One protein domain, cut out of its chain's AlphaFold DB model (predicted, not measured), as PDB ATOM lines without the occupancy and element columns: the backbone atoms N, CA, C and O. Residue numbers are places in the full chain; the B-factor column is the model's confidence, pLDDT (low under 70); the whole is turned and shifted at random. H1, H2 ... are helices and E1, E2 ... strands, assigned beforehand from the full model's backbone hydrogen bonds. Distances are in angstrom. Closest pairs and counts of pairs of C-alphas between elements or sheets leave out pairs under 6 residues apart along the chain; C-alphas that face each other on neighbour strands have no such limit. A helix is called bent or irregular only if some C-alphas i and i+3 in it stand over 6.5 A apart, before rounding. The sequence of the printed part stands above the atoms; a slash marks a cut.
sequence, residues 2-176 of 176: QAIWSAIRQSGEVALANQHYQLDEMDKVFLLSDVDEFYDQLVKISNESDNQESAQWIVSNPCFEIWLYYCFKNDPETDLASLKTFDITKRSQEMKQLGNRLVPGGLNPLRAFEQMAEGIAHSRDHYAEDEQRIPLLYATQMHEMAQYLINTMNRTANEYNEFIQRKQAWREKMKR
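This is residues 2 to 176 of the 176 residues of the protein "RloB domain-containing protein" of Phocaeicola plebeius (UniProt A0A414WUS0). A short ribbon of two parallel strands, E3 and E4, has H2 packed on it, with H1 and the small antiparallel hairpin E1 and E2 beyond one end and a cluster of short and crossed helices, H3 to H8, beyond the other. H9 starts packed on both the ribbon and H8, runs out as an arm and turns a corner into H10, whose residues 169 to 174 stick out. The printed part has 175 residues, with ten named helices and four named strands in the order H1 E1 E2 E3 H2 E4 H3 H4 H5 H6 H7 H8 H9 H10. It is mostly helix and compact, with a radius of gyration of the C-alphas of 18.0 A and spans of 56 by 46 by 31 A.

H1, residues 2 to 11, comes closest to E1, residues 13 to 16, at the C-alphas of Ile 8 and Val 14, 5.7 A apart. E1 and E2, residues 19 to 22, form an antiparallel hairpin, with N 14 and O 21 at 2.8 A. E3, residues 29 to 34, H2, residues 35 to 48, and E4, residues 55 to 60, form a strand-helix-strand unit, two parallel neighbour strands with a helix between, its crossover right-handed; N 58 and O 31 are 2.8 A apart. H3, residues 65 to 70, touches H6, residues 88 to 102, closest at C-alphas 65 and 95, 6.7 A. H6 is the hub: its residues 88 to 92 touch H2, closest at C-alphas 89 and 36, 5.0 A. H4, residues 76 to 79, is close to H6 but not clearly touching, at 7.5 A between C-alphas 79 and 102. H5, residues 81 to 85, only just touches H6, with 3 pairs of C-alphas within 8 A, the closest 83 and 91, 5.7 A. H7, residues 109 to 113, is near H3, with C-alphas 112 and 68 at 6.0 A. H8, residues 116 to 125, touches H3 about perpendicular, at 87 degrees, closest at C-alphas 119 and 70, 4.6 A. H8 and H9, residues 142 to 157, form a helical hairpin, opposite ways at a tilt of 38 degrees, only just steep; H9 touches H8 with its residues 142 to 147 alone, closest at C-alphas 143 and 120, 4.5 A. H9 and H10, residues 159 to 174, touch only at the corner, about perpendicular at 87 degrees, closest at C-alphas 153 and 159, 5.4 A. Every O i to N i+4 pair is within hydrogen-bond range in H1, H3, H7, H8 and H10, against 8 of 10 in H2, 7 of 11 in H6, 10 of 12 in H9 and 0 of 1 in H5, where 2 of 2 O i to N i+3 pairs are; H4 is too short for an i+4 pair.

H1 begins at C-alpha 2 (266.893, 242.205, 396.156). E3 measures 16.9 A, E4 16.3 A, H2 17.4 A, H6 20.9 A, H9 23.4 A and H10 22.6 A from first to last C-alpha. H2, H6 and H9 are irregular: C-alphas 37 and 40 are 8.7 A apart, 89 and 92 7.2 A, and 153 and 156 7.1 A. H10 ends at C-alpha 174 (264.981, 266.808, 355.016).

The two C-alphas farthest apart, those of Glu 48 and Arg 176, are 56.8 A from each other. The printed part has no cut, and the link from H8 to H9, residues 126 to 141, is long. The mean pLDDT of the printed part is 89.1; residues 2, 48 to 54 and 176 are under 70.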
ATOM      1  N   GLN A   2     267.879 241.978 395.092       66.06
ATOM      2  CA  GLN A   2     266.893 242.205 396.156       66.06
ATOM      3  C   GLN A   2     267.447 242.903 397.410       66.06
ATOM      4  O   GLN A   2     266.846 243.854 397.885       66.06
ATOM      5  N   ALA A   3     268.628 242.508 397.902       72.19
ATOM      6  CA  ALA A   3     269.255 243.165 399.055       72.19
ATOM      7  C   ALA A   3     269.570 244.653 398.808       72.19
ATOM      8  O   ALA A   3     269.409 245.476 399.704       72.19
ATOM      9  N   ILE A   4     269.979 244.997 397.581       76.50
ATOM     10  CA  ILE A   4     270.249 246.383 397.174       76.50
ATOM     11  C   ILE A   4     268.937 247.171 397.154       76.50
ATOM     12  O   ILE A   4     268.874 248.264 397.706       76.50
ATOM     13  N   TRP A   5     267.877 246.597 396.579       75.31
ATOM     14  CA  TRP A   5     266.565 247.237 396.551       75.31
ATOM     15  C   TRP A   5     265.980 247.448 397.955       75.31
ATOM     16  O   TRP A   5     265.516 248.540 398.273       75.31
ATOM     17  N   SER A   6     266.078 246.446 398.833       75.38
ATOM     18  CA  SER A   6     265.661 246.578 400.232       75.38
ATOM     19  C   SER A   6     266.409 247.702 400.954       75.38
ATOM     20  O   SER A   6     265.798 248.428 401.736       75.38
ATOM     21  N   ALA A   7     267.705 247.878 400.670       78.31
ATOM     22  CA  ALA A   7     268.495 248.967 401.236       78.31
ATOM     23  C   ALA A   7     268.035 250.339 400.715       78.31
ATOM     24  O   ALA A   7     267.799 251.229 401.525       78.31
ATOM     25  N   ILE A   8     267.830 250.479 399.397       81.31
ATOM     26  CA  ILE A   8     267.325 251.710 398.759       81.31
ATOM     27  C   ILE A   8     265.969 252.111 399.343       81.31
ATOM     28  O   ILE A   8     265.739 253.278 399.643       81.31
ATOM     29  N   ARG A   9     265.069 251.147 399.552       74.44
ATOM     30  CA  ARG A   9     263.760 251.414 400.157       74.44
ATOM     31  C   ARG A   9     263.885 251.926 401.590       74.44
ATOM     32  O   ARG A   9     263.107 252.779 402.000       74.44
ATOM     33  N   GLN A  10     264.819 251.376 402.361       77.56
ATOM     34  CA  GLN A  10     265.009 251.775 403.752       77.56
ATOM     35  C   GLN A  10     265.651 253.161 403.869       77.56
ATOM     36  O   GLN A  10     265.304 253.909 404.779       77.56
ATOM     37  N   SER A  11     266.579 253.494 402.972       81.50
ATOM     38  CA  SER A  11     267.250 254.794 402.965       81.50
ATOM     39  C   SER A  11     266.455 255.886 402.250       81.50
ATOM     40  O   SER A  11     266.707 257.058 402.506       81.50
ATOM     41  N   GLY A  12     265.544 255.520 401.341       81.62
ATOM     42  CA  GLY A  12     264.974 256.453 400.366       81.62
ATOM     43  C   GLY A  12     266.014 256.946 399.357       81.62
ATOM     44  O   GLY A  12     265.772 257.909 398.644       81.62
ATOM     45  N   GLU A  13     267.185 256.311 399.291       84.69
ATOM     46  CA  GLU A  13     268.348 256.840 398.590       84.69
ATOM     47  C   GLU A  13     268.928 255.817 397.619       84.69
ATOM     48  O   GLU A  13     269.313 254.709 398.006       84.69
ATOM     49  N   VAL A  14     269.070 256.223 396.361       83.75
ATOM     50  CA  VAL A  14     269.839 255.501 395.351       83.75
ATOM     51  C   VAL A  14     271.231 256.125 395.274       83.75
ATOM     52  O   VAL A  14     271.417 257.195 394.695       83.75
ATOM     53  N   ALA A  15     272.219 255.445 395.853       80.00
ATOM     54  CA  ALA A  15     273.623 255.841 395.777       80.00
ATOM     55  C   ALA A  15     274.338 255.083 394.645       80.00
ATOM     56  O   ALA A  15     274.506 253.863 394.696       80.00
ATOM     57  N   LEU A  16     274.779 255.808 393.617       80.00
ATOM     58  CA  LEU A  16     275.542 255.296 392.478       80.00
ATOM     59  C   LEU A  16     276.907 255.977 392.424       80.00
ATOM     60  O   LEU A  16     277.027 257.093 391.923       80.00
ATOM     61  N   ALA A  17     277.940 255.279 392.902       80.75
ATOM     62  CA  ALA A  17     279.323 255.757 392.974       80.75
ATOM     63  C   ALA A  17     279.455 257.144 393.642       80.75
ATOM     64  O   ALA A  17     279.627 257.212 394.852       80.75
ATOM     65  N   ASN A  18     279.345 258.226 392.862       80.69
ATOM     66  CA  ASN A  18     279.467 259.622 393.308       80.69
ATOM     67  C   ASN A  18     278.150 260.416 393.219       80.69
ATOM     68  O   ASN A  18     278.158 261.639 393.354       80.69
ATOM     69  N   GLN A  19     277.033 259.759 392.917       79.19
ATOM     70  CA  GLN A  19     275.723 260.385 392.780       79.19
ATOM     71  C   GLN A  19     274.763 259.789 393.795       79.19
ATOM     72  O   GLN A  19     274.696 258.575 393.960       79.19
ATOM     73  N   HIS A  20     274.019 260.665 394.453       83.50
ATOM     74  CA  HIS A  20     273.050 260.317 395.474       83.50
ATOM     75  C   HIS A  20     271.705 260.887 395.038       83.50
ATOM     76  O   HIS A  20     271.570 262.102 394.884       83.50
ATOM     77  N   TYR A  21     270.740 260.010 394.788       83.19
ATOM     78  CA  TYR A  21     269.381 260.381 394.414       83.19
ATOM     79  C   TYR A  21     268.459 260.069 395.585       83.19
ATOM     80  O   TYR A  21     268.402 258.922 396.021       83.19
ATOM     81  N   GLN A  22     267.755 261.076 396.091       86.38
ATOM     82  CA  GLN A  22     266.684 260.874 397.063       86.38
ATOM     83  C   GLN A  22     265.388 260.614 396.303       86.38
ATOM     84  O   GLN A  22     265.052 261.383 395.405       86.38
ATOM     85  N   LEU A  23     264.717 259.519 396.641       83.56
ATOM     86  CA  LEU A  23     263.426 259.136 396.091       83.56
ATOM     87  C   LEU A  23     262.324 259.857 396.868       83.56
ATOM     88  O   LEU A  23     262.242 259.732 398.091       83.56
ATOM     89  N   ASP A  24     261.480 260.591 396.153       80.06
ATOM     90  CA  ASP A  24     260.261 261.193 396.695       80.06
ATOM     91  C   ASP A  24     259.063 260.242 396.501       80.06
ATOM     92  O   ASP A  24     259.101 259.315 395.691       80.06
ATOM     93  N   GLU A  25     257.959 260.476 397.207       74.19
ATOM     94  CA  GLU A  25     256.727 259.681 397.107       74.19
ATOM     95  C   GLU A  25     256.127 259.685 395.689       74.19
ATOM     96  O   GLU A  25     255.385 258.775 395.319       74.19
ATOM     97  N   MET A  26     256.439 260.705 394.880       74.12
ATOM     98  CA  MET A  26     255.999 260.790 393.485       74.12
ATOM     99  C   MET A  26     256.889 260.017 392.501       74.12
ATOM    100  O   MET A  26     256.511 259.879 391.332       74.12
ATOM    101  N   ASP A  27     258.051 259.525 392.933       81.62
ATOM    102  CA  ASP A  27     258.966 258.809 392.054       81.62
ATOM    103  C   ASP A  27     258.496 257.373 391.825       81.62
ATOM    104  O   ASP A  27     258.155 256.634 392.749       81.62
ATOM    105  N   LYS A  28     258.524 256.946 390.558       85.50
ATOM    106  CA  LYS A  28     258.257 255.556 390.186       85.50
ATOM    107  C   LYS A  28     259.544 254.870 389.755       85.50
ATOM    108  O   LYS A  28     260.181 255.285 388.787       85.50
ATOM    109  N   VAL A  29     259.895 253.788 390.449       86.19
ATOM    110  CA  VAL A  29     261.099 253.002 390.167       86.19
ATOM    111  C   VAL A  29     260.750 251.781 389.318       86.19
ATOM    112  O   VAL A  29     259.873 250.989 389.669       86.19
ATOM    113  N   PHE A  30     261.471 251.609 388.210       89.56
ATOM    114  CA  PHE A  30     261.399 250.423 387.358       89.56
ATOM    115  C   PHE A  30     262.717 249.647 387.426       89.56
ATOM    116  O   PHE A  30     263.793 250.235 387.308       89.56
ATOM    117  N   LEU A  31     262.631 248.329 387.597       88.62
ATOM    118  CA  LEU A  31     263.773 247.416 387.632       88.62
ATOM    119  C   LEU A  31     263.738 246.532 386.382       88.62
ATOM    120  O   LEU A  31     262.872 245.671 386.262       88.62
ATOM    121  N   LEU A  32     264.656 246.761 385.442       91.88
ATOM    122  CA  LEU A  32     264.715 246.029 384.174       91.88
ATOM    123  C   LEU A  32     265.564 244.757 384.309       91.88
ATOM    124  O   LEU A  32     266.662 244.807 384.866       91.88
ATOM    125  N   SER A  33     265.083 243.634 383.774       92.88
ATOM    126  CA  SER A  33     265.842 242.382 383.739       92.88
ATOM    127  C   SER A  33     265.515 241.525 382.515       92.88
ATOM    128  O   SER A  33     264.396 241.544 381.996       92.88
ATOM    129  N   ASP A  34     266.510 240.758 382.085       93.75
ATOM    130  CA  ASP A  34     266.430 239.823 380.969       93.75
ATOM    131  C   ASP A  34     266.205 238.397 381.498       93.75
ATOM    132  O   ASP A  34     266.792 237.988 382.505       93.75
ATOM    133  N   VAL A  35     265.333 237.627 380.844       92.69
ATOM    134  CA  VAL A  35     265.001 236.261 381.289       92.69
ATOM    135  C   VAL A  35     266.150 235.290 381.061       92.69
ATOM    136  O   VAL A  35     266.369 234.392 381.877       92.69
ATOM    137  N   ASP A  36     266.870 235.437 379.954       88.56
ATOM    138  CA  ASP A  36     267.835 234.438 379.511       88.56
ATOM    139  C   ASP A  36     269.045 234.256 380.439       88.56
ATOM    140  O   ASP A  36     269.631 233.171 380.476       88.56
ATOM    141  N   GLU A  37     269.379 235.284 381.216       81.81
ATOM    142  CA  GLU A  37     270.437 235.264 382.226       81.81
ATOM    143  C   GLU A  37     269.899 235.056 383.657       81.81
ATOM    144  O   GLU A  37     270.600 234.499 384.508       81.81
ATOM    145  N   PHE A  38     268.649 235.453 383.944       89.00
ATOM    146  CA  PHE A  38     268.163 235.608 385.323       89.00
ATOM    147  C   PHE A  38     266.888 234.832 385.692       89.00
ATOM    148  O   PHE A  38     266.372 235.063 386.787       89.00
ATOM    149  N   TYR A  39     266.403 233.888 384.873       91.31
ATOM    150  CA  TYR A  39     265.154 233.136 385.125       91.31
ATOM    151  C   TYR A  39     264.984 232.668 386.585       91.31
ATOM    152  O   TYR A  39     264.050 233.089 387.266       91.31
ATOM    153  N   ASP A  40     265.924 231.879 387.119       90.12
ATOM    154  CA  ASP A  40     265.825 231.334 388.485       90.12
ATOM    155  C   ASP A  40     265.776 232.421 389.570       90.12
ATOM    156  O   ASP A  40     265.201 232.224 390.643       90.12
ATOM    157  N   GLN A  41     266.409 233.571 389.325       88.50
ATOM    158  CA  GLN A  41     266.372 234.706 390.247       88.50
ATOM    159  C   GLN A  41     265.026 235.425 390.163       88.50
ATOM    160  O   GLN A  41     264.472 235.791 391.198       88.50
ATOM    161  N   LEU A  42     264.480 235.580 388.956       89.94
ATOM    162  CA  LEU A  42     263.178 236.199 388.723       89.94
ATOM    163  C   LEU A  42     262.042 235.378 389.340       89.94
ATOM    164  O   LEU A  42     261.175 235.957 389.988       89.94
ATOM    165  N   VAL A  43     262.086 234.045 389.244       89.69
ATOM    166  CA  VAL A  43     261.099 233.164 389.898       89.69
ATOM    167  C   VAL A  43     261.110 233.348 391.418       89.69
ATOM    168  O   VAL A  43     260.053 233.450 392.040       89.69
ATOM    169  N   LYS A  44     262.296 233.434 392.036       86.56
ATOM    170  CA  LYS A  44     262.417 233.685 393.484       86.56
ATOM    171  C   LYS A  44     261.826 235.038 393.870       86.56
ATOM    172  O   LYS A  44     261.040 235.111 394.804       86.56
ATOM    173  N   ILE A  45     262.159 236.084 393.112       82.00
ATOM    174  CA  ILE A  45     261.653 237.440 393.347       82.00
ATOM    175  C   ILE A  45     260.126 237.487 393.200       82.00
ATOM    176  O   ILE A  45     259.460 238.048 394.066       82.00
ATOM    177  N   SER A  46     259.575 236.875 392.147       78.31
ATOM    178  CA  SER A  46     258.131 236.819 391.877       78.31
ATOM    179  C   SER A  46     257.368 236.231 393.068       78.31
ATOM    180  O   SER A  46     256.459 236.872 393.596       78.31
ATOM    181  N   ASN A  47     257.827 235.088 393.587       73.50
ATOM    182  CA  ASN A  47     257.200 234.391 394.715       73.50
ATOM    183  C   ASN A  47     257.296 235.133 396.063       73.50
ATOM    184  O   ASN A  47     256.553 234.820 396.989       73.50
ATOM    185  N   GLU A  48     258.206 236.098 396.201       69.00
ATOM    186  CA  GLU A  48     258.420 236.865 397.438       69.00
ATOM    187  C   GLU A  48     257.748 238.254 397.409       69.00
ATOM    188  O   GLU A  48     257.755 238.974 398.410       69.00
ATOM    189  N   SER A  49     257.186 238.658 396.265       60.03
ATOM    190  CA  SER A  49     256.852 240.058 395.958       60.03
ATOM    191  C   SER A  49     255.415 240.511 396.255       60.03
ATOM    192  O   SER A  49     255.087 241.659 395.961       60.03
ATOM    193  N   ASP A  50     254.590 239.697 396.922       53.00
ATOM    194  CA  ASP A  50     253.150 239.944 397.165       53.00
ATOM    195  C   ASP A  50     252.785 241.246 397.932       53.00
ATOM    196  O   ASP A  50     251.609 241.514 398.147       53.00
ATOM    197  N   ASN A  51     253.744 242.094 398.337       50.16
ATOM    198  CA  ASN A  51     253.501 243.306 399.144       50.16
ATOM    199  C   ASN A  51     254.404 244.522 398.811       50.16
ATOM    200  O   ASN A  51     254.700 245.334 399.694       50.16
ATOM    201  N   GLN A  52     254.921 244.666 397.585       54.66
ATOM    202  CA  GLN A  52     255.893 245.735 397.274       54.66
ATOM    203  C   GLN A  52     255.336 246.822 396.337       54.66
ATOM    204  O   GLN A  52     255.476 246.743 395.125       54.66
ATOM    205  N   GLU A  53     254.747 247.874 396.916       60.19
ATOM    206  CA  GLU A  53     254.117 248.991 396.185       60.19
ATOM    207  C   GLU A  53     255.093 250.009 395.545       60.19
ATOM    208  O   GLU A  53     254.642 250.880 394.808       60.19
ATOM    209  N   SER A  54     256.417 249.930 395.764       62.03
ATOM    210  CA  SER A  54     257.338 251.021 395.368       62.03
ATOM    211  C   SER A  54     258.257 250.772 394.160       62.03
ATOM    212  O   SER A  54     258.750 251.742 393.587       62.03
ATOM    213  N   ALA A  55     258.484 249.529 393.719       77.00
ATOM    214  CA  ALA A  55     259.206 249.263 392.467       77.00
ATOM    215  C   ALA A  55     258.526 248.194 391.628       77.00
ATOM    216  O   ALA A  55     258.097 247.160 392.133       77.00
ATOM    217  N   GLN A  56     258.502 248.441 390.324       86.88
ATOM    218  CA  GLN A  56     257.937 247.531 389.344       86.88
ATOM    219  C   GLN A  56     259.063 246.842 388.571       86.88
ATOM    220  O   GLN A  56     259.887 247.502 387.934       86.88
ATOM    221  N   TRP A  57     259.086 245.511 388.612       89.31
ATOM    222  CA  TRP A  57     259.936 244.734 387.717       89.31
ATOM    223  C   TRP A  57     259.399 244.810 386.291       89.31
ATOM    224  O   TRP A  57     258.193 244.735 386.065       89.31
ATOM    225  N   ILE A  58     260.317 244.982 385.349       94.31
ATOM    226  CA  ILE A  58     260.065 244.974 383.917       94.31
ATOM    227  C   ILE A  58     260.967 243.898 383.332       94.31
ATOM    228  O   ILE A  58     262.188 244.034 383.309       94.31
ATOM    229  N   VAL A  59     260.362 242.803 382.895       95.81
ATOM    230  CA  VAL A  59     261.073 241.613 382.438       95.81
ATOM    231  C   VAL A  59     260.877 241.425 380.934       95.81
ATOM    232  O   VAL A  59     259.772 241.597 380.415       95.81
ATOM    233  N   SER A  60     261.952 241.089 380.221       97.00
ATOM    234  CA  SER A  60     261.934 240.819 378.774       97.00
ATOM    235  C   SER A  60     262.543 239.458 378.457       97.00
ATOM    236  O   SER A  60     263.577 239.110 379.019       97.00
ATOM    237  N   ASN A  61     261.937 238.698 377.538       97.00
ATOM    238  CA  ASN A  61     262.421 237.376 377.139       97.00
ATOM    239  C   ASN A  61     262.659 237.278 375.617       97.00
ATOM    240  O   ASN A  61     261.703 237.361 374.842       97.00
ATOM    241  N   PRO A  62     263.903 237.040 375.163       95.50
ATOM    242  CA  PRO A  62     265.075 236.740 375.990       95.50
ATOM    243  C   PRO A  62     265.649 237.962 376.706       95.50
ATOM    244  O   PRO A  62     266.167 237.800 377.801       95.50
ATOM    245  N   CYS A  63     265.534 239.153 376.113       95.38
ATOM    246  CA  CYS A  63     266.194 240.362 376.596       95.38
ATOM    247  C   CYS A  63     265.511 241.653 376.117       95.38
ATOM    248  O   CYS A  63     264.592 241.614 375.290       95.38
ATOM    249  N   PHE A  64     265.977 242.804 376.608       95.06
ATOM    250  CA  PHE A  64     265.478 244.143 376.267       95.06
ATOM    251  C   PHE A  64     265.352 244.417 374.757       95.06
ATOM    252  O   PHE A  64     264.455 245.145 374.334       95.06
ATOM    253  N   GLU A  65     266.194 243.827 373.905       95.62
ATOM    254  CA  GLU A  65     266.100 244.003 372.451       95.62
ATOM    255  C   GLU A  65     264.743 243.581 371.859       95.62
ATOM    256  O   GLU A  65     264.390 244.072 370.788       95.62
ATOM    257  N   ILE A  66     263.952 242.745 372.540       97.25
ATOM    258  CA  ILE A  66     262.569 242.431 372.136       97.25
ATOM    259  C   ILE A  66     261.680 243.674 372.146       97.25
ATOM    260  O   ILE A  66     260.921 243.898 371.206       97.25
ATOM    261  N   TRP A  67     261.818 244.530 373.159       97.81
ATOM    262  CA  TRP A  67     261.119 245.812 373.185       97.81
ATOM    263  C   TRP A  67     261.517 246.683 371.995       97.81
ATOM    264  O   TRP A  67     260.664 247.240 371.300       97.81
ATOM    265  N   LEU A  68     262.821 246.765 371.720       97.00
ATOM    266  CA  LEU A  68     263.313 247.539 370.587       97.00
ATOM    267  C   LEU A  68     262.804 246.975 369.259       97.00
ATOM    268  O   LEU A  68     262.457 247.751 368.377       97.00
ATOM    269  N   TYR A  69     262.726 245.650 369.116       97.38
ATOM    270  CA  TYR A  69     262.133 244.996 367.952       97.38
ATOM    271  C   TYR A  69     260.677 245.422 367.754       97.38
ATOM    272  O   TYR A  69     260.330 245.873 366.661       97.38
ATOM    273  N   TYR A  70     259.862 245.392 368.811       98.12
ATOM    274  CA  TYR A  70     258.458 245.795 368.736       98.12
ATOM    275  C   TYR A  70     258.251 247.262 368.374       98.12
ATOM    276  O   TYR A  70     257.252 247.610 367.752       98.12
ATOM    277  N   CYS A  71     259.220 248.130 368.658       97.31
ATOM    278  CA  CYS A  71     259.175 249.519 368.202       97.31
ATOM    279  C   CYS A  71     259.328 249.664 366.672       97.31
ATOM    280  O   CYS A  71     259.134 250.752 366.141       97.31
ATOM    281  N   PHE A  72     259.698 248.610 365.936       96.00
ATOM    282  CA  PHE A  72     259.904 248.675 364.480       96.00
ATOM    283  C   PHE A  72     259.195 247.574 363.679       96.00
ATOM    284  O   PHE A  72     259.038 247.720 362.464       96.00
ATOM    285  N   LYS A  73     258.836 246.455 364.312       96.62
ATOM    286  CA  LYS A  73     258.350 245.212 363.692       96.62
ATOM    287  C   LYS A  73     257.317 244.530 364.601       96.62
ATOM    288  O   LYS A  73     257.207 244.894 365.764       96.62
ATOM    289  N   ASN A  74     256.563 243.564 364.069       97.19
ATOM    290  CA  ASN A  74     255.479 242.885 364.797       97.19
ATOM    291  C   ASN A  74     255.227 241.434 364.331       97.19
ATOM    292  O   ASN A  74     254.105 240.948 364.369       97.19
ATOM    293  N   ASP A  75     256.242 240.754 363.800       96.94
ATOM    294  CA  ASP A  75     256.133 239.347 363.385       96.94
ATOM    295  C   ASP A  75     257.298 238.526 363.964       96.94
ATOM    296  O   ASP A  75     258.180 238.067 363.229       96.94
ATOM    297  N   PRO A  76     257.371 238.395 365.304       96.69
ATOM    298  CA  PRO A  76     258.508 237.761 365.970       96.69
ATOM    299  C   PRO A  76     258.629 236.274 365.619       96.69
ATOM    300  O   PRO A  76     259.731 235.732 365.575       96.69
ATOM    301  N   GLU A  77     257.509 235.617 365.323       95.88
ATOM    302  CA  GLU A  77     257.460 234.206 364.942       95.88
ATOM    303  C   GLU A  77     258.198 233.930 363.630       95.88
ATOM    304  O   GLU A  77     258.878 232.908 363.519       95.88
ATOM    305  N   THR A  78     258.125 234.855 362.669       95.62
ATOM    306  CA  THR A  78     258.869 234.766 361.407       95.62
ATOM    307  C   THR A  78     260.260 235.390 361.525       95.62
ATOM    308  O   THR A  78     261.260 234.745 361.205       95.62
ATOM    309  N   ASP A  79     260.347 236.637 361.997       95.69
ATOM    310  CA  ASP A  79     261.587 237.425 361.999       95.69
ATOM    311  C   ASP A  79     262.640 236.866 362.968       95.69
ATOM    312  O   ASP A  79     263.845 236.977 362.718       95.69
ATOM    313  N   LEU A  80     262.194 236.278 364.083       95.69
ATOM    314  CA  LEU A  80     263.037 235.807 365.185       95.69
ATOM    315  C   LEU A  80     262.957 234.285 365.368       95.69
ATOM    316  O   LEU A  80     263.337 233.767 366.425       95.69
ATOM    317  N   ALA A  81     262.487 233.555 364.351       94.88
ATOM    318  CA  ALA A  81     262.288 232.104 364.392       94.88
ATOM    319  C   ALA A  81     263.542 231.339 364.849       94.88
ATOM    320  O   ALA A  81     263.445 230.348 365.579       94.88
ATOM    321  N   SER A  82     264.734 231.813 364.458       93.19
ATOM    322  CA  SER A  82     266.003 231.176 364.818       93.19
ATOM    323  C   SER A  82     266.245 231.151 366.327       93.19
ATOM    324  O   SER A  82     266.878 230.215 366.802       93.19
ATOM    325  N   LEU A  83     265.693 232.082 367.119       94.62
ATOM    326  CA  LEU A  83     265.878 232.093 368.579       94.62
ATOM    327  C   LEU A  83     265.408 230.794 369.247       94.62
ATOM    328  O   LEU A  83     265.973 230.382 370.262       94.62
ATOM    329  N   LYS A  84     264.427 230.102 368.655       94.44
ATOM    330  CA  LYS A  84     263.925 228.815 369.159       94.44
ATOM    331  C   LYS A  84     264.975 227.704 369.104       94.44
ATOM    332  O   LYS A  84     264.894 226.773 369.901       94.44
ATOM    333  N   THR A  85     265.959 227.798 368.206       93.69
ATOM    334  CA  THR A  85     267.005 226.774 368.038       93.69
ATOM    335  C   THR A  85     268.213 226.979 368.946       93.69
ATOM    336  O   THR A  85     269.073 226.105 369.008       93.69
ATOM    337  N   PHE A  86     268.312 228.124 369.626       92.88
ATOM    338  CA  PHE A  86     269.412 228.421 370.539       92.88
ATOM    339  C   PHE A  86     269.065 228.064 371.985       92.88
ATOM    340  O   PHE A  86     267.922 228.227 372.433       92.88
ATOM    341  N   ASP A  87     270.100 227.647 372.719       90.88
ATOM    342  CA  ASP A  87     270.082 227.552 374.179       90.88
ATOM    343  C   ASP A  87     269.623 228.884 374.776       90.88
ATOM    344  O   ASP A  87     269.994 229.942 374.262       90.88
ATOM    345  N   ILE A  88     268.872 228.831 375.882       88.38
ATOM    346  CA  ILE A  88     268.297 230.014 376.541       88.38
ATOM    347  C   ILE A  88     269.355 231.114 376.703       88.38
ATOM    348  O   ILE A  88     269.171 232.197 376.164       88.38
ATOM    349  N   THR A  89     270.513 230.787 377.282       88.38
ATOM    350  CA  THR A  89     271.616 231.724 377.575       88.38
ATOM    351  C   THR A  89     272.297 232.348 376.351       88.38
ATOM    352  O   THR A  89     273.110 233.256 376.495       88.38
ATOM    353  N   LYS A  90     272.013 231.864 375.134       91.75
ATOM    354  CA  LYS A  90     272.565 232.404 373.878       91.75
ATOM    355  C   LYS A  90     271.554 233.247 373.104       91.75
ATOM    356  O   LYS A  90     271.923 233.871 372.107       91.75
ATOM    357  N   ARG A  91     270.287 233.274 373.531       94.25
ATOM    358  CA  ARG A  91     269.212 233.944 372.791       94.25
ATOM    359  C   ARG A  91     269.392 235.461 372.739       94.25
ATOM    360  O   ARG A  91     269.189 236.014 371.663       94.25
ATOM    361  N   SER A  92     269.832 236.139 373.807       92.06
ATOM    362  CA  SER A  92     270.117 237.587 373.733       92.06
ATOM    363  C   SER A  92     271.259 237.929 372.781       92.06
ATOM    364  O   SER A  92     271.197 238.929 372.059       92.06
ATOM    365  N   GLN A  93     272.301 237.094 372.728       91.88
ATOM    366  CA  GLN A  93     273.411 237.292 371.799       91.88
ATOM    367  C   GLN A  93     272.936 237.193 370.346       91.88
ATOM    368  O   GLN A  93     273.312 238.031 369.525       91.88
ATOM    369  N   GLU A  94     272.100 236.204 370.032       93.31
ATOM    370  CA  GLU A  94     271.514 236.066 368.697       93.31
ATOM    371  C   GLU A  94     270.538 237.211 368.390       93.31
ATOM    372  O   GLU A  94     270.596 237.792 367.307       93.31
ATOM    373  N   MET A  95     269.711 237.622 369.357       92.88
ATOM    374  CA  MET A  95     268.774 238.739 369.199       92.88
ATOM    375  C   MET A  95     269.488 240.031 368.771       92.88
ATOM    376  O   MET A  95     269.060 240.713 367.837       92.88
ATOM    377  N   LYS A  96     270.639 240.333 369.385       89.00
ATOM    378  CA  LYS A  96     271.486 241.478 369.012       89.00
ATOM    379  C   LYS A  96     272.010 241.379 367.575       89.00
ATOM    380  O   LYS A  96     272.092 242.388 366.874       89.00
ATOM    381  N   GLN A  97     272.353 240.176 367.110       89.06
ATOM    382  CA  GLN A  97     272.809 239.962 365.733       89.06
ATOM    383  C   GLN A  97     271.670 240.117 364.721       89.06
ATOM    384  O   GLN A  97     271.853 240.779 363.695       89.06
ATOM    385  N   LEU A  98     270.497 239.549 365.014       90.75
ATOM    386  CA  LEU A  98     269.303 239.649 364.172       90.75
ATOM    387  C   LEU A  98     268.819 241.091 364.051       90.75
ATOM    388  O   LEU A  98     268.546 241.546 362.941       90.75
ATOM    389  N   GLY A  99     268.791 241.842 365.153       84.75
ATOM    390  CA  GLY A  99     268.350 243.237 365.157       84.75
ATOM    391  C   GLY A  99     269.095 244.118 364.147       84.75
ATOM    392  O   GLY A  99     268.481 244.928 363.453       84.75
ATOM    393  N   ASN A 100     270.405 243.905 363.990       83.94
ATOM    394  CA  ASN A 100     271.229 244.624 363.011       83.94
ATOM    395  C   ASN A 100     270.927 244.245 361.551       83.94
ATOM    396  O   ASN A 100     271.220 245.026 360.648       83.94
ATOM    397  N   ARG A 101     270.358 243.057 361.312       88.69
ATOM    398  CA  ARG A 101     269.981 242.565 359.977       88.69
ATOM    399  C   ARG A 101     268.541 242.933 359.608       88.69
ATOM    400  O   ARG A 101     268.278 243.241 358.450       88.69
ATOM    401  N   LEU A 102     267.621 242.906 360.575       90.50
ATOM    402  CA  LEU A 102     266.176 243.066 360.355       90.50
ATOM    403  C   LEU A 102     265.743 244.515 360.106       90.50
ATOM    404  O   LEU A 102     264.780 244.763 359.375       90.50
ATOM    405  N   VAL A 103     266.431 245.477 360.724       87.38
ATOM    406  CA  VAL A 103     266.085 246.899 360.641       87.38
ATOM    407  C   VAL A 103     267.270 247.679 360.073       87.38
ATOM    408  O   VAL A 103     268.344 247.681 360.676       87.38
ATOM    409  N   PRO A 104     267.113 248.389 358.938       82.88
ATOM    410  CA  PRO A 104     268.146 249.287 358.434       82.88
ATOM    411  C   PRO A 104     268.511 250.360 359.469       82.88
ATOM    412  O   PRO A 104     267.661 251.139 359.915       82.88
ATOM    413  N   GLY A 105     269.791 250.400 359.845       82.00
ATOM    414  CA  GLY A 105     270.295 251.250 360.931       82.00
ATOM    415  C   GLY A 105     270.160 250.640 362.334       82.00
ATOM    416  O   GLY A 105     270.408 251.347 363.311       82.00
ATOM    417  N   GLY A 106     269.791 249.359 362.424       86.81
ATOM    418  CA  GLY A 106     269.674 248.583 363.655       86.81
ATOM    419  C   GLY A 106     268.473 248.958 364.523       86.81
ATOM    420  O   GLY A 106     267.714 249.890 364.233       86.81
ATOM    421  N   LEU A 107     268.332 248.233 365.632       91.44
ATOM    422  CA  LEU A 107     267.358 248.491 366.695       91.44
ATOM    423  C   LEU A 107     267.776 249.715 367.526       91.44
ATOM    424  O   LEU A 107     268.160 249.607 368.685       91.44
ATOM    425  N   ASN A 108     267.783 250.895 366.907       90.88
ATOM    426  CA  ASN A 108     268.296 252.116 367.523       90.88
ATOM    427  C   ASN A 108     267.354 252.621 368.642       90.88
ATOM    428  O   ASN A 108     266.235 253.036 368.325       90.88
ATOM    429  N   PRO A 109     267.799 252.700 369.914       90.19
ATOM    430  CA  PRO A 109     266.943 253.109 371.033       90.19
ATOM    431  C   PRO A 109     266.387 254.534 370.921       90.19
ATOM    432  O   PRO A 109     265.260 254.793 371.333       90.19
ATOM    433  N   LEU A 110     267.132 255.463 370.308       88.88
ATOM    434  CA  LEU A 110     266.661 256.838 370.100       88.88
ATOM    435  C   LEU A 110     265.489 256.882 369.117       88.88
ATOM    436  O   LEU A 110     264.575 257.685 369.278       88.88
ATOM    437  N   ARG A 111     265.510 256.010 368.102       90.94
ATOM    438  CA  ARG A 111     264.387 255.854 367.171       90.94
ATOM    439  C   ARG A 111     263.249 255.054 367.798       90.94
ATOM    440  O   ARG A 111     262.102 255.352 367.497       90.94
ATOM    441  N   ALA A 112     263.553 254.096 368.672       94.62
ATOM    442  CA  ALA A 112     262.545 253.317 369.386       94.62
ATOM    443  C   ALA A 112     261.684 254.212 370.292       94.62
ATOM    444  O   ALA A 112     260.469 254.054 370.336       94.62
ATOM    445  N   PHE A 113     262.278 255.234 370.921       94.94
ATOM    446  CA  PHE A 113     261.527 256.236 371.684       94.94
ATOM    447  C   PHE A 113     260.477 256.976 370.830       94.94
ATOM    448  O   PHE A 113     259.391 257.316 371.297       94.94
ATOM    449  N   GLU A 114     260.756 257.191 369.544       94.38
ATOM    450  CA  GLU A 114     259.792 257.794 368.620       94.38
ATOM    451  C   GLU A 114     258.674 256.839 368.170       94.38
ATOM    452  O   GLU A 114     257.772 257.262 367.454       94.38
ATOM    453  N   GLN A 115     258.764 255.556 368.515       95.44
ATOM    454  CA  GLN A 115     257.841 254.498 368.099       95.44
ATOM    455  C   GLN A 115     257.263 253.756 369.315       95.44
ATOM    456  O   GLN A 115     256.913 252.581 369.238       95.44
ATOM    457  N   MET A 116     257.218 254.410 370.483       96.31
ATOM    458  CA  MET A 116     256.749 253.753 371.705       96.31
ATOM    459  C   MET A 116     255.269 253.380 371.622       96.31
ATOM    460  O   MET A 116     254.883 252.396 372.237       96.31
ATOM    461  N   ALA A 117     254.443 254.126 370.882       96.25
ATOM    462  CA  ALA A 117     253.028 253.792 370.719       96.25
ATOM    463  C   ALA A 117     252.856 252.448 369.991       96.25
ATOM    464  O   ALA A 117     252.119 251.579 370.457       96.25
ATOM    465  N   GLU A 118     253.592 252.258 368.897       97.56
ATOM    466  CA  GLU A 118     253.668 251.008 368.147       97.56
ATOM    467  C   GLU A 118     254.270 249.895 369.012       97.56
ATOM    468  O   GLU A 118     253.674 248.829 369.147       97.56
ATOM    469  N   GLY A 119     255.393 250.174 369.684       98.19
ATOM    470  CA  GLY A 119     256.043 249.230 370.590       98.19
ATOM    471  C   GLY A 119     255.127 248.739 371.711       98.19
ATOM    472  O   GLY A 119     255.112 247.546 372.003       98.19
ATOM    473  N   ILE A 120     254.329 249.628 372.316       98.62
ATOM    474  CA  ILE A 120     253.342 249.281 373.350       98.62
ATOM    475  C   ILE A 120     252.272 248.345 372.788       98.62
ATOM    476  O   ILE A 120     251.943 247.356 373.440       98.62
ATOM    477  N   ALA A 121     251.720 248.654 371.611       98.56
ATOM    478  CA  ALA A 121     250.676 247.838 370.994       98.56
ATOM    479  C   ALA A 121     251.196 246.430 370.674       98.56
ATOM    480  O   ALA A 121     250.674 245.445 371.188       98.56
ATOM    481  N   HIS A 122     252.301 246.349 369.933       98.62
ATOM    482  CA  HIS A 122     252.922 245.087 369.537       98.62
ATOM    483  C   HIS A 122     253.357 244.249 370.746       98.62
ATOM    484  O   HIS A 122     253.097 243.050 370.822       98.62
ATOM    485  N   SER A 123     253.971 244.885 371.748       98.38
ATOM    486  CA  SER A 123     254.384 244.192 372.965       98.38
ATOM    487  C   SER A 123     253.206 243.596 373.733       98.38
ATOM    488  O   SER A 123     253.398 242.544 374.335       98.38
ATOM    489  N   ARG A 124     252.034 244.245 373.745       98.44
ATOM    490  CA  ARG A 124     250.822 243.719 374.394       98.44
ATOM    491  C   ARG A 124     250.223 242.555 373.614       98.44
ATOM    492  O   ARG A 124     249.854 241.562 374.228       98.44
ATOM    493  N   ASP A 125     250.180 242.658 372.286       98.25
ATOM    494  CA  ASP A 125     249.632 241.615 371.407       98.25
ATOM    495  C   ASP A 125     250.399 240.287 371.528       98.25
ATOM    496  O   ASP A 125     249.820 239.211 371.379       98.25
ATOM    497  N   HIS A 126     251.693 240.365 371.843       98.00
ATOM    498  CA  HIS A 126     252.576 239.211 372.012       98.00
ATOM    499  C   HIS A 126     252.923 238.896 373.477       98.00
ATOM    500  O   HIS A 126     253.806 238.074 373.736       98.00
ATOM    501  N   TYR A 127     252.266 239.535 374.450       98.25
ATOM    502  CA  TYR A 127     252.565 239.294 375.857       98.25
ATOM    503  C   TYR A 127     251.912 238.008 376.366       98.25
ATOM    504  O   TYR A 127     250.697 237.834 376.293       98.25
ATOM    505  N   ALA A 128     252.724 237.130 376.942       97.50
ATOM    506  CA  ALA A 128     252.274 235.946 377.657       97.50
ATOM    507  C   ALA A 128     253.305 235.556 378.724       97.50
ATOM    508  O   ALA A 128     254.490 235.871 378.593       97.50
ATOM    509  N   GLU A 129     252.855 234.853 379.760       96.75
ATOM    510  CA  GLU A 129     253.669 234.393 380.890       96.75
ATOM    511  C   GLU A 129     253.584 232.867 381.039       96.75
ATOM    512  O   GLU A 129     252.625 232.240 380.581       96.75
ATOM    513  N   ASP A 130     254.595 232.276 381.670       95.12
ATOM    514  CA  ASP A 130     254.558 230.893 382.140       95.12
ATOM    515  C   ASP A 130     253.821 230.753 383.488       95.12
ATOM    516  O   ASP A 130     253.303 231.711 384.065       95.12
ATOM    517  N   GLU A 131     253.777 229.526 384.011       94.00
ATOM    518  CA  GLU A 131     253.151 229.210 385.301       94.00
ATOM    519  C   GLU A 131     253.835 229.912 386.491       94.00
ATOM    520  O   GLU A 131     253.221 230.074 387.546       94.00
ATOM    521  N   GLN A 132     255.090 230.350 386.331       91.88
ATOM    522  CA  GLN A 132     255.859 231.106 387.320       91.88
ATOM    523  C   GLN A 132     255.723 232.631 387.152       91.88
ATOM    524  O   GLN A 132     256.402 233.385 387.860       91.88
ATOM    525  N   ARG A 133     254.827 233.096 386.265       91.19
ATOM    526  CA  ARG A 133     254.605 234.517 385.937       91.19
ATOM    527  C   ARG A 133     255.821 235.182 385.284       91.19
ATOM    528  O   ARG A 133     256.026 236.388 385.414       91.19
ATOM    529  N   ILE A 134     256.656 234.400 384.601       94.62
ATOM    530  CA  ILE A 134     257.803 234.898 383.840       94.62
ATOM    531  C   ILE A 134     257.404 235.033 382.365       94.62
ATOM    532  O   ILE A 134     256.789 234.114 381.821       94.62
ATOM    533  N   PRO A 135     257.747 236.143 381.681       97.00
ATOM    534  CA  PRO A 135     257.429 236.320 380.267       97.00
ATOM    535  C   PRO A 135     257.927 235.155 379.399       97.00
ATOM    536  O   PRO A 135     259.090 234.754 379.494       97.00
ATOM    537  N   LEU A 136     257.064 234.637 378.520       97.12
ATOM    538  CA  LEU A 136     257.412 233.630 377.512       97.12
ATOM    539  C   LEU A 136     258.327 234.214 376.429       97.12
ATOM    540  O   LEU A 136     258.512 235.424 376.339       97.12
ATOM    541  N   LEU A 137     258.911 233.357 375.586       96.88
ATOM    542  CA  LEU A 137     259.756 233.810 374.478       96.88
ATOM    543  C   LEU A 137     259.015 234.851 373.619       96.88
ATOM    544  O   LEU A 137     257.872 234.626 373.236       96.88
ATOM    545  N   TYR A 138     259.700 235.956 373.310       97.31
ATOM    546  CA  TYR A 138     259.191 237.147 372.617       97.31
ATOM    547  C   TYR A 138     258.290 238.067 373.449       97.31
ATOM    548  O   TYR A 138     257.910 239.127 372.956       97.31
ATOM    549  N   ALA A 139     257.976 237.743 374.700       98.06
ATOM    550  CA  ALA A 139     257.214 238.635 375.561       98.06
ATOM    551  C   ALA A 139     258.127 239.644 376.282       98.06
ATOM    552  O   ALA A 139     259.270 239.357 376.654       98.06
ATOM    553  N   THR A 140     257.613 240.855 376.499       98.19
ATOM    554  CA  THR A 140     258.271 241.894 377.302       98.19
ATOM    555  C   THR A 140     257.243 242.727 378.055       98.19
ATOM    556  O   THR A 140     256.186 243.049 377.520       98.19
ATOM    557  N   GLN A 141     257.570 243.104 379.289       97.69
ATOM    558  CA  GLN A 141     256.775 244.016 380.118       97.69
ATOM    559  C   GLN A 141     257.096 245.495 379.854       97.69
ATOM    560  O   GLN A 141     256.536 246.377 380.502       97.69
ATOM    561  N   MET A 142     257.997 245.808 378.917       97.75
ATOM    562  CA  MET A 142     258.404 247.192 378.637       97.75
ATOM    563  C   MET A 142     257.238 248.109 378.247       97.75
ATOM    564  O   MET A 142     257.332 249.318 378.464       97.75
ATOM    565  N   HIS A 143     256.129 247.559 377.742       98.00
ATOM    566  CA  HIS A 143     254.910 248.321 377.475       98.00
ATOM    567  C   HIS A 143     254.345 249.017 378.723       98.00
ATOM    568  O   HIS A 143     253.795 250.109 378.599       98.00
ATOM    569  N   GLU A 144     254.522 248.450 379.919       96.88
ATOM    570  CA  GLU A 144     254.090 249.064 381.180       96.88
ATOM    571  C   GLU A 144     254.889 250.337 381.487       96.88
ATOM    572  O   GLU A 144     254.325 251.412 381.714       96.88
ATOM    573  N   MET A 145     256.220 250.239 381.422       95.81
ATOM    574  CA  MET A 145     257.115 251.378 381.625       95.81
ATOM    575  C   MET A 145     256.923 252.437 380.533       95.81
ATOM    576  O   MET A 145     256.800 253.623 380.836       95.81
ATOM    577  N   ALA A 146     256.861 252.028 379.263       97.00
ATOM    578  CA  ALA A 146     256.689 252.944 378.141       97.00
ATOM    579  C   ALA A 146     255.355 253.700 378.222       97.00
ATOM    580  O   ALA A 146     255.326 254.921 378.049       97.00
ATOM    581  N   GLN A 147     254.258 253.012 378.554       97.12
ATOM    582  CA  GLN A 147     252.957 253.653 378.735       97.12
ATOM    583  C   GLN A 147     252.986 254.653 379.894       97.12
ATOM    584  O   GLN A 147     252.460 255.760 379.756       97.12
ATOM    585  N   TYR A 148     253.612 254.291 381.017       94.81
ATOM    586  CA  TYR A 148     253.774 255.197 382.151       94.81
ATOM    587  C   TYR A 148     254.548 256.463 381.762       94.81
ATOM    588  O   TYR A 148     254.116 257.570 382.090       94.81
ATOM    589  N   LEU A 149     255.652 256.318 381.022       93.88
ATOM    590  CA  LEU A 149     256.457 257.445 380.548       93.88
ATOM    591  C   LEU A 149     255.659 258.368 379.621       93.88
ATOM    592  O   LEU A 149     255.619 259.574 379.867       93.88
ATOM    593  N   ILE A 150     254.967 257.818 378.615       95.19
ATOM    594  CA  ILE A 150     254.114 258.608 377.710       95.19
ATOM    595  C   ILE A 150     253.051 259.368 378.500       95.19
ATOM    596  O   ILE A 150     252.872 260.569 378.301       95.19
ATOM    597  N   ASN A 151     252.354 258.683 379.409       94.94
ATOM    598  CA  ASN A 151     251.297 259.294 380.210       94.94
ATOM    599  C   ASN A 151     251.846 260.424 381.082       94.94
ATOM    600  O   ASN A 151     251.230 261.483 381.167       94.94
ATOM    601  N   THR A 152     253.015 260.219 381.689       92.50
ATOM    602  CA  THR A 152     253.668 261.211 382.550       92.50
ATOM    603  C   THR A 152     254.070 262.451 381.758       92.50
ATOM    604  O   THR A 152     253.695 263.560 382.135       92.50
ATOM    605  N   MET A 153     254.750 262.273 380.622       92.81
ATOM    606  CA  MET A 153     255.180 263.374 379.749       92.81
ATOM    607  C   MET A 153     253.995 264.147 379.157       92.81
ATOM    608  O   MET A 153     254.029 265.369 379.013       92.81
ATOM    609  N   ASN A 154     252.911 263.447 378.825       94.25
ATOM    610  CA  ASN A 154     251.737 264.084 378.239       94.25
ATOM    611  C   ASN A 154     250.781 264.687 379.273       94.25
ATOM    612  O   ASN A 154     249.931 265.486 378.883       94.25
ATOM    613  N   ARG A 155     250.922 264.365 380.569       89.69
ATOM    614  CA  ARG A 155     249.973 264.751 381.627       89.69
ATOM    615  C   ARG A 155     249.702 266.254 381.685       89.69
ATOM    616  O   ARG A 155     248.560 266.647 381.899       89.69
ATOM    617  N   THR A 156     250.741 267.071 381.527       80.06
ATOM    618  CA  THR A 156     250.640 268.527 381.727       80.06
ATOM    619  C   THR A 156     250.858 269.320 380.442       80.06
ATOM    620  O   THR A 156     250.161 270.305 380.216       80.06
ATOM    621  N   ALA A 157     251.811 268.911 379.600       86.75
ATOM    622  CA  ALA A 157     252.271 269.722 378.471       86.75
ATOM    623  C   ALA A 157     252.328 268.960 377.138       86.75
ATOM    624  O   ALA A 157     252.890 269.466 376.176       86.75
ATOM    625  N   ASN A 158     251.732 267.761 377.056       92.38
ATOM    626  CA  ASN A 158     251.681 266.980 375.814       92.38
ATOM    627  C   ASN A 158     253.076 266.737 375.178       92.38
ATOM    628  O   ASN A 158     253.205 266.640 373.956       92.38
ATOM    629  N   GLU A 159     254.126 266.667 376.008       94.62
ATOM    630  CA  GLU A 159     255.527 266.798 375.585       94.62
ATOM    631  C   GLU A 159     255.961 265.691 374.627       94.62
ATOM    632  O   GLU A 159     256.699 265.937 373.669       94.62
ATOM    633  N   TYR A 160     255.492 264.463 374.866       94.88
ATOM    634  CA  TYR A 160     255.812 263.337 374.001       94.88
ATOM    635  C   TYR A 160     255.203 263.541 372.612       94.88
ATOM    636  O   TYR A 160     255.890 263.413 371.598       94.88
ATOM    637  N   ASN A 161     253.934 263.940 372.554       93.38
ATOM    638  CA  ASN A 161     253.245 264.164 371.286       93.38
ATOM    639  C   ASN A 161     253.862 265.335 370.504       93.38
ATOM    640  O   ASN A 161     254.063 265.226 369.293       93.38
ATOM    641  N   GLU A 162     254.233 266.424 371.182       95.44
ATOM    642  CA  GLU A 162     254.961 267.531 370.554       95.44
ATOM    643  C   GLU A 162     256.334 267.098 370.028       95.44
ATOM    644  O   GLU A 162     256.728 267.465 368.915       95.44
ATOM    645  N   PHE A 163     257.067 266.286 370.794       94.44
ATOM    646  CA  PHE A 163     258.342 265.720 370.362       94.44
ATOM    647  C   PHE A 163     258.188 264.907 369.066       94.44
ATOM    648  O   PHE A 163     258.947 265.135 368.116       94.44
ATOM    649  N   ILE A 164     257.179 264.032 368.983       94.44
ATOM    650  CA  ILE A 164     256.885 263.243 367.776       94.44
ATOM    651  C   ILE A 164     256.576 264.153 366.584       94.44
ATOM    652  O   ILE A 164     257.199 264.014 365.526       94.44
ATOM    653  N   GLN A 165     255.687 265.135 366.757       94.25
ATOM    654  CA  GLN A 165     255.321 266.076 365.693       94.25
ATOM    655  C   GLN A 165     256.540 266.852 365.172       94.25
ATOM    656  O   GLN A 165     256.745 266.965 363.960       94.25
ATOM    657  N   ARG A 166     257.407 267.343 366.069       94.62
ATOM    658  CA  ARG A 166     258.635 268.062 365.688       94.62
ATOM    659  C   ARG A 166     259.599 267.171 364.905       94.62
ATOM    660  O   ARG A 166     260.196 267.636 363.930       94.62
ATOM    661  N   LYS A 167     259.752 265.902 365.297       92.62
ATOM    662  CA  LYS A 167     260.601 264.932 364.585       92.62
ATOM    663  C   LYS A 167     260.060 264.607 363.196       92.62
ATOM    664  O   LYS A 167     260.840 264.589 362.241       92.62
ATOM    665  N   GLN A 168     258.750 264.409 363.063       90.88
ATOM    666  CA  GLN A 168     258.094 264.170 361.774       90.88
ATOM    667  C   GLN A 168     258.266 265.369 360.832       90.88
ATOM    668  O   GLN A 168     258.795 265.207 359.732       90.88
ATOM    669  N   ALA A 169     257.960 266.582 361.301       93.44
ATOM    670  CA  ALA A 169     258.122 267.807 360.517       93.44
ATOM    671  C   ALA A 169     259.581 268.046 360.082       93.44
ATOM    672  O   ALA A 169     259.844 268.496 358.965       93.44
ATOM    673  N   TRP A 170     260.553 267.733 360.945       93.06
ATOM    674  CA  TRP A 170     261.971 267.811 360.588       93.06
ATOM    675  C   TRP A 170     262.343 266.808 359.485       93.06
ATOM    676  O   TRP A 170     262.997 267.189 358.515       93.06
ATOM    677  N   ARG A 171     261.879 265.553 359.568       88.94
ATOM    678  CA  ARG A 171     262.120 264.537 358.526       88.94
ATOM    679  C   ARG A 171     261.486 264.902 357.189       88.94
ATOM    680  O   ARG A 171     262.093 264.650 356.155       88.94
ATOM    681  N   GLU A 172     260.294 265.488 357.195       91.88
ATOM    682  CA  GLU A 172     259.639 265.958 355.970       91.88
ATOM    683  C   GLU A 172     260.423 267.077 355.288       91.88
ATOM    684  O   GLU A 172     260.550 267.071 354.065       91.88
ATOM    685  N   LYS A 173     261.006 268.001 356.063       92.38
ATOM    686  CA  LYS A 173     261.885 269.048 355.524       92.38
ATOM    687  C   LYS A 173     263.160 268.477 354.908       92.38
ATOM    688  O   LYS A 173     263.571 268.964 353.870       92.38
ATOM    689  N   MET A 174     263.751 267.446 355.513       88.38
ATOM    690  CA  MET A 174     264.981 266.808 355.016       88.38
ATOM    691  C   MET A 174     264.770 265.943 353.760       88.38
ATOM    692  O   MET A 174     265.744 265.532 353.137       88.38
ATOM    693  N   LYS A 175     263.517 265.619 353.412       83.75
ATOM    694  CA  LYS A 175     263.160 264.891 352.181       83.75
ATOM    695  C   LYS A 175     262.935 265.814 350.975       83.75
ATOM    696  O   LYS A 175     262.812 265.300 349.865       83.75
ATOM    697  N   ARG A 176     262.798 267.123 351.204       56.59
ATOM    698  CA  ARG A 176     262.633 268.154 350.170       56.59
ATOM    699  C   ARG A 176     263.989 268.716 349.776       56.59
ATOM    700  O   ARG A 176     264.128 269.042 348.581       56.59
TER     701      ARG A 176